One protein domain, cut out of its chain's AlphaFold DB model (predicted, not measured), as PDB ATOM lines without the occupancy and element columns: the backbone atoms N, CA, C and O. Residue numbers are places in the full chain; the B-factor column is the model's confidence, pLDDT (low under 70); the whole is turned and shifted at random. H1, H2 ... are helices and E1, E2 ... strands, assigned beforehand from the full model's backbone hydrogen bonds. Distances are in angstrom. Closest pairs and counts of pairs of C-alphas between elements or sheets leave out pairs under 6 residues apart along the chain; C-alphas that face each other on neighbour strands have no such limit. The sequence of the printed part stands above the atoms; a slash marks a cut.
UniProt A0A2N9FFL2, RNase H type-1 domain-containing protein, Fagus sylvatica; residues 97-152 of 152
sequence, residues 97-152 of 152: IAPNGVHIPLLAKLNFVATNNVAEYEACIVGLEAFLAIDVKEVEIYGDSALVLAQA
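Overview. This is residues 97 to 152 of the 152 residues of the protein "RNase H type-1 domain-containing protein" of Fagus sylvatica (UniProt A0A2N9FFL2). One long helix, H1, makes the middle, with strand E1 passing on one side and strand E2 and the small helix H2 on another; the strands form no sheet together. Residues 99 to 104 stick out. The 56 printed residues run E1, H1, E2, H2, a mixed class, only just loose, close to compact, with a radius of gyration of the C-alphas of 12.3 A and spans of 35 by 25 by 18 A.

Along the chain. Find C-alpha 116 at (219.317, 251.746, 209.490); from there H1, residues 116 to 133, runs 25.7 A. E1, residues 103 to 110, begins at (240.565, 251.445, 220.323) and runs 22.6 A. E2 is residues 138 to 142; H2 is residues 146 to 150.

Arrangement. H1 touches H2 with residues 117 to 124 alone; the closest C-alphas, Tyr 121 and Val 148, are 6.3 A apart. The closest C-alphas of E1 and H1, Leu 110 and Ala 119, are 7.8 A apart. H1 and E2 are near each other, closest 8.2 A. E1 is apart from E2 and H2. E1 and E2 pair with no named strand. In H1 and H2 every O i to N i+4 pair is within hydrogen-bond range.

Size, cuts and confidence. The C-alphas farthest apart, Asn 100 and Val 113, are 36.6 A apart. The printed part has no cut, and its three links are tight. Look for pLDDT under 70 at residues 145 to 152.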
ATOM      1  N   ILE A  97     236.670 248.631 222.201       90.12
ATOM      2  CA  ILE A  97     237.593 249.191 223.185       90.12
ATOM      3  C   ILE A  97     238.053 248.052 224.088       90.12
ATOM      4  O   ILE A  97     237.250 247.391 224.750       90.12
ATOM      5  N   ALA A  98     239.356 247.801 224.068       88.50
ATOM      6  CA  ALA A  98     239.997 246.829 224.933       88.50
ATOM      7  C   ALA A  98     240.043 247.331 226.386       88.50
ATOM      8  O   ALA A  98     240.086 248.542 226.602       88.50
ATOM      9  N   PRO A  99     240.128 246.428 227.382       87.12
ATOM     10  CA  PRO A  99     240.240 246.813 228.792       87.12
ATOM     11  C   PRO A  99     241.419 247.747 229.090       87.12
ATOM     12  O   PRO A  99     241.358 248.561 229.996       87.12
ATOM     13  N   ASN A 100     242.491 247.665 228.296       87.06
ATOM     14  CA  ASN A 100     243.663 248.540 228.399       87.06
ATOM     15  C   ASN A 100     243.503 249.883 227.653       87.06
ATOM     16  O   ASN A 100     244.501 250.541 227.357       87.06
ATOM     17  N   GLY A 101     242.283 250.237 227.245       87.25
ATOM     18  CA  GLY A 101     241.977 251.476 226.535       87.25
ATOM     19  C   GLY A 101     242.381 251.499 225.056       87.25
ATOM     20  O   GLY A 101     242.342 252.559 224.439       87.25
ATOM     21  N   VAL A 102     242.775 250.374 224.445       88.75
ATOM     22  CA  VAL A 102     243.080 250.337 223.002       88.75
ATOM     23  C   VAL A 102     241.793 250.351 222.176       88.75
ATOM     24  O   VAL A 102     240.913 249.517 222.367       88.75
ATOM     25  N   HIS A 103     241.714 251.274 221.216       90.31
ATOM     26  CA  HIS A 103     240.565 251.445 220.323       90.31
ATOM     27  C   HIS A 103     240.803 250.745 218.978       90.31
ATOM     28  O   HIS A 103     241.810 250.994 218.311       90.31
ATOM     29  N   ILE A 104     239.857 249.909 218.552       89.81
ATOM     30  CA  ILE A 104     239.924 249.128 217.312       89.81
ATOM     31  C   ILE A 104     238.647 249.380 216.492       89.81
ATOM     32  O   ILE A 104     237.604 248.784 216.777       89.81
ATOM     33  N   PRO A 105     238.692 250.272 215.484       91.25
ATOM     34  CA  PRO A 105     237.552 250.526 214.612       91.25
ATOM     35  C   PRO A 105     237.422 249.445 213.530       91.25
ATOM     36  O   PRO A 105     238.397 249.085 212.867       91.25
ATOM     37  N   LEU A 106     236.197 248.979 213.301       86.69
ATOM     38  CA  LEU A 106     235.807 248.100 212.204       86.69
ATOM     39  C   LEU A 106     234.745 248.805 211.362       86.69
ATOM     40  O   LEU A 106     233.738 249.280 211.881       86.69
ATOM     41  N   LEU A 107     234.967 248.861 210.050       88.56
ATOM     42  CA  LEU A 107     234.010 249.418 209.103       88.56
ATOM     43  C   LEU A 107     233.823 248.447 207.946       88.56
ATOM     44  O   LEU A 107     234.803 247.966 207.372       88.56
ATOM     45  N   ALA A 108     232.575 248.193 207.570       85.50
ATOM     46  CA  ALA A 108     232.266 247.383 206.400       85.50
ATOM     47  C   ALA A 108     231.090 247.966 205.614       85.50
ATOM     48  O   ALA A 108     230.163 248.555 206.167       85.50
ATOM     49  N   LYS A 109     231.134 247.799 204.289       89.56
ATOM     50  CA  LYS A 109     230.021 248.132 203.399       89.56
ATOM     51  C   LYS A 109     229.151 246.894 203.216       89.56
ATOM     52  O   LYS A 109     229.671 245.833 202.867       89.56
ATOM     53  N   LEU A 110     227.842 247.033 203.393       85.56
ATOM     54  CA  LEU A 110     226.909 245.949 203.109       85.56
ATOM     55  C   LEU A 110     226.640 245.897 201.601       85.56
ATOM     56  O   LEU A 110     226.385 246.914 200.951       85.56
ATOM     57  N   ASN A 111     226.690 244.689 201.042       88.56
ATOM     58  CA  ASN A 111     226.450 244.433 199.616       88.56
ATOM     59  C   ASN A 111     224.981 244.091 199.315       88.56
ATOM     60  O   ASN A 111     224.670 243.506 198.279       88.56
ATOM     61  N   PHE A 112     224.079 244.430 200.232       84.88
ATOM     62  CA  PHE A 112     222.643 244.217 200.131       84.88
ATOM     63  C   PHE A 112     221.898 245.427 200.690       84.88
ATOM     64  O   PHE A 112     222.472 246.244 201.406       84.88
ATOM     65  N   VAL A 113     220.617 245.535 200.341       85.12
ATOM     66  CA  VAL A 113     219.747 246.614 200.810       85.12
ATOM     67  C   VAL A 113     219.475 246.454 202.300       85.12
ATOM     68  O   VAL A 113     218.931 245.434 202.715       85.12
ATOM     69  N   ALA A 114     219.818 247.471 203.087       83.56
ATOM     70  CA  ALA A 114     219.581 247.504 204.525       83.56
ATOM     71  C   ALA A 114     218.860 248.797 204.926       83.56
ATOM     72  O   ALA A 114     219.138 249.871 204.398       83.56
ATOM     73  N   THR A 115     217.935 248.719 205.878       86.19
ATOM     74  CA  THR A 115     217.475 249.900 206.630       86.19
ATOM     75  C   THR A 115     218.508 250.246 207.712       86.19
ATOM     76  O   THR A 115     219.394 249.433 207.966       86.19
ATOM     77  N   ASN A 116     218.411 251.407 208.374       84.38
ATOM     78  CA  ASN A 116     219.317 251.746 209.490       84.38
ATOM     79  C   ASN A 116     219.331 250.643 210.561       84.38
ATOM     80  O   ASN A 116     220.388 250.133 210.902       84.38
ATOM     81  N   ASN A 117     218.152 250.162 210.966       82.06
ATOM     82  CA  ASN A 117     218.032 249.092 211.960       82.06
ATOM     83  C   ASN A 117     218.692 247.777 211.506       82.06
ATOM     84  O   ASN A 117     219.257 247.054 212.322       82.06
ATOM     85  N   VAL A 118     218.599 247.442 210.213       82.25
ATOM     86  CA  VAL A 118     219.288 246.265 209.660       82.25
ATOM     87  C   VAL A 118     220.795 246.501 209.659       82.25
ATOM     88  O   VAL A 118     221.533 245.609 210.048       82.25
ATOM     89  N   ALA A 119     221.260 247.693 209.283       86.44
ATOM     90  CA  ALA A 119     222.679 248.025 209.319       86.44
ATOM     91  C   ALA A 119     223.252 247.950 210.745       86.44
ATOM     92  O   ALA A 119     224.315 247.374 210.941       86.44
ATOM     93  N   GLU A 120     222.536 248.437 211.757       83.56
ATOM     94  CA  GLU A 120     222.960 248.311 213.157       83.56
ATOM     95  C   GLU A 120     222.957 246.857 213.651       83.56
ATOM     96  O   GLU A 120     223.862 246.435 214.371       83.56
ATOM     97  N   TYR A 121     221.971 246.055 213.237       83.69
ATOM     98  CA  TYR A 121     221.947 244.625 213.550       83.69
ATOM     99  C   TYR A 121     223.152 243.891 212.942       83.69
ATOM    100  O   TYR A 121     223.804 243.088 213.610       83.69
ATOM    101  N   GLU A 122     223.494 244.213 211.698       84.75
ATOM    102  CA  GLU A 122     224.681 243.686 211.023       84.75
ATOM    103  C   GLU A 122     225.976 244.172 211.688       84.75
ATOM    104  O   GLU A 122     226.916 243.393 211.839       84.75
ATOM    105  N   ALA A 123     226.020 245.422 212.166       86.38
ATOM    106  CA  ALA A 123     227.133 245.935 212.964       86.38
ATOM    107  C   ALA A 123     227.328 245.095 214.239       86.38
ATOM    108  O   ALA A 123     228.450 244.695 214.553       86.38
ATOM    109  N   CYS A 124     226.235 244.758 214.933       86.00
ATOM    110  CA  CYS A 124     226.271 243.897 216.115       86.00
ATOM    111  C   CYS A 124     226.871 242.521 215.795       86.00
ATOM    112  O   CYS A 124     227.780 242.069 216.490       86.00
ATOM    113  N   ILE A 125     226.420 241.876 214.713       84.00
ATOM    114  CA  ILE A 125     226.941 240.567 214.291       84.00
ATOM    115  C   ILE A 125     228.442 240.645 214.007       84.00
ATOM    116  O   ILE A 125     229.204 239.857 214.566       84.00
ATOM    117  N   VAL A 126     228.879 241.613 213.196       86.75
ATOM    118  CA  VAL A 126     230.296 241.787 212.836       86.75
ATOM    119  C   VAL A 126     231.164 241.995 214.079       86.75
ATOM    120  O   VAL A 126     232.235 241.396 214.198       86.75
ATOM    121  N   GLY A 127     230.703 242.812 215.027       88.44
ATOM    122  CA  GLY A 127     231.411 243.046 216.283       88.44
ATOM    123  C   GLY A 127     231.505 241.792 217.159       88.44
ATOM    124  O   GLY A 127     232.584 241.456 217.655       88.44
ATOM    125  N   LEU A 128     230.409 241.045 217.301       85.75
ATOM    126  CA  LEU A 128     230.386 239.790 218.059       85.75
ATOM    127  C   LEU A 128     231.266 238.703 217.426       85.75
ATOM    128  O   LEU A 128     231.962 237.979 218.143       85.75
ATOM    129  N   GLU A 129     231.281 238.596 216.097       84.88
ATOM    130  CA  GLU A 129     232.181 237.694 215.375       84.88
ATOM    131  C   GLU A 129     233.651 238.052 215.613       84.88
ATOM    132  O   GLU A 129     234.470 237.156 215.844       84.88
ATOM    133  N   ALA A 130     233.986 239.347 215.635       85.62
ATOM    134  CA  ALA A 130     235.332 239.809 215.955       85.62
ATOM    135  C   ALA A 130     235.747 239.398 217.377       85.62
ATOM    136  O   ALA A 130     236.843 238.868 217.556       85.62
ATOM    137  N   PHE A 131     234.864 239.541 218.372       85.12
ATOM    138  CA  PHE A 131     235.138 239.100 219.746       85.12
ATOM    139  C   PHE A 131     235.322 237.594 219.885       85.12
ATOM    140  O   PHE A 131     236.192 237.143 220.633       85.12
ATOM    141  N   LEU A 132     234.543 236.805 219.145       81.25
ATOM    142  CA  LEU A 132     234.714 235.354 219.108       81.25
ATOM    143  C   LEU A 132     236.043 234.947 218.463       81.25
ATOM    144  O   LEU A 132     236.629 233.946 218.874       81.25
ATOM    145  N   ALA A 133     236.530 235.703 217.476       82.38
ATOM    146  CA  ALA A 133     237.821 235.444 216.842       82.38
ATOM    147  C   ALA A 133     239.010 235.687 217.788       82.38
ATOM    148  O   ALA A 133     240.058 235.067 217.606       82.38
ATOM    149  N   ILE A 134     238.838 236.542 218.802       84.19
ATOM    150  CA  ILE A 134     239.843 236.831 219.837       84.19
ATOM    151  C   ILE A 134     239.527 236.175 221.196       84.19
ATOM    152  O   ILE A 134     240.123 236.543 222.206       84.19
ATOM    153  N   ASP A 135     238.605 235.202 221.224       82.19
ATOM    154  CA  ASP A 135     238.200 234.418 222.406       82.19
ATOM    155  C   ASP A 135     237.794 235.268 223.638       82.19
ATOM    156  O   ASP A 135     238.015 234.890 224.795       82.19
ATOM    157  N   VAL A 136     237.144 236.412 223.402       81.44
ATOM    158  CA  VAL A 136     236.582 237.252 224.470       81.44
ATOM    159  C   VAL A 136     235.330 236.604 225.064       81.44
ATOM    160  O   VAL A 136     234.462 236.102 224.350       81.44
ATOM    161  N   LYS A 137     235.247 236.597 226.401       79.38
ATOM    162  CA  LYS A 137     234.172 235.935 227.167       79.38
ATOM    163  C   LYS A 137     233.048 236.872 227.590       79.38
ATOM    164  O   LYS A 137     231.928 236.412 227.784       79.38
ATOM    165  N   GLU A 138     233.346 238.150 227.763       79.62
ATOM    166  CA  GLU A 138     232.400 239.141 228.258       79.62
ATOM    167  C   GLU A 138     232.639 240.465 227.543       79.62
ATOM    168  O   GLU A 138     233.781 240.910 227.406       79.62
ATOM    169  N   VAL A 139     231.550 241.056 227.067       83.50
ATOM    170  CA  VAL A 139     231.545 242.335 226.367       83.50
ATOM    171  C   VAL A 139     230.367 243.163 226.849       83.50
ATOM    172  O   VAL A 139     229.281 242.638 227.104       83.50
ATOM    173  N   GLU A 140     230.588 244.461 226.959       86.81
ATOM    174  CA  GLU A 140     229.560 245.462 227.179       86.81
ATOM    175  C   GLU A 140     229.255 246.177 225.861       86.81
ATOM    176  O   GLU A 140     230.159 246.657 225.179       86.81
ATOM    177  N   ILE A 141     227.987 246.190 225.467       84.06
ATOM    178  CA  ILE A 141     227.538 246.634 224.150       84.06
ATOM    179  C   ILE A 141     226.715 247.904 224.290       84.06
ATOM    180  O   ILE A 141     225.769 247.954 225.072       84.06
ATOM    181  N   TYR A 142     227.039 248.886 223.463       83.50
ATOM    182  CA  TYR A 142     226.397 250.182 223.360       83.50
ATOM    183  C   TYR A 142     225.920 250.393 221.923       83.50
ATOM    184  O   TYR A 142     226.631 250.088 220.963       83.50
ATOM    185  N   GLY A 143     224.723 250.941 221.769       78.19
ATOM    186  CA  GLY A 143     224.150 251.280 220.471       78.19
ATOM    187  C   GLY A 143     223.007 252.271 220.641       78.19
ATOM    188  O   GLY A 143     222.434 252.395 221.726       78.19
ATOM    189  N   ASP A 144     222.695 252.994 219.576       70.75
ATOM    190  CA  ASP A 144     221.628 253.990 219.535       70.75
ATOM    191  C   ASP A 144     220.253 253.376 219.224       70.75
ATOM    192  O   ASP A 144     219.238 253.899 219.705       70.75
ATOM    193  N   SER A 145     220.171 252.220 218.546       64.31
ATOM    194  CA  SER A 145     218.895 251.503 218.452       64.31
ATOM    195  C   SER A 145     218.540 250.733 219.717       64.31
ATOM    196  O   SER A 145     219.041 249.641 220.007       64.31
ATOM    197  N   ALA A 146     217.460 251.192 220.351       54.22
ATOM    198  CA  ALA A 146     216.721 250.447 221.368       54.22
ATOM    199  C   ALA A 146     216.296 249.029 220.918       54.22
ATOM    200  O   ALA A 146     216.019 248.183 221.761       54.22
ATOM    201  N   LEU A 147     216.235 248.746 219.607       53.69
ATOM    202  CA  LEU A 147     215.856 247.436 219.060       53.69
ATOM    203  C   LEU A 147     216.963 246.379 219.149       53.69
ATOM    204  O   LEU A 147     216.644 245.226 219.431       53.69
ATOM    205  N   VAL A 148     218.233 246.756 218.951       50.22
ATOM    206  CA  VAL A 148     219.373 245.844 219.164       50.22
ATOM    207  C   VAL A 148     219.462 245.481 220.646       50.22
ATOM    208  O   VAL A 148     219.715 244.332 220.995       50.22
ATOM    209  N   LEU A 149     219.138 246.444 221.512       51.06
ATOM    210  CA  LEU A 149     219.137 246.269 222.958       51.06
ATOM    211  C   LEU A 149     217.895 245.510 223.486       51.06
ATOM    212  O   LEU A 149     217.962 244.830 224.502       51.06
ATOM    213  N   ALA A 150     216.745 245.579 222.804       46.53
ATOM    214  CA  ALA A 150     215.501 244.934 223.251       46.53
ATOM    215  C   ALA A 150     215.295 243.489 222.750       46.53
ATOM    216  O   ALA A 150     214.345 242.836 223.183       46.53
ATOM    217  N   GLN A 151     216.124 243.002 221.820       43.69
ATOM    218  CA  GLN A 151     216.020 241.648 221.244       43.69
ATOM    219  C   GLN A 151     217.159 240.698 221.663       43.69
ATOM    220  O   GLN A 151     217.143 239.539 221.242       43.69
ATOM    221  N   ALA A 152     218.119 241.184 222.458       41.06
ATOM    222  CA  ALA A 152     219.268 240.436 222.980       41.06
ATOM    223  C   ALA A 152     218.958 239.657 224.272       41.06
ATOM    224  O   ALA A 152     218.082 240.092 225.051       41.06
TER     225      ALA A 152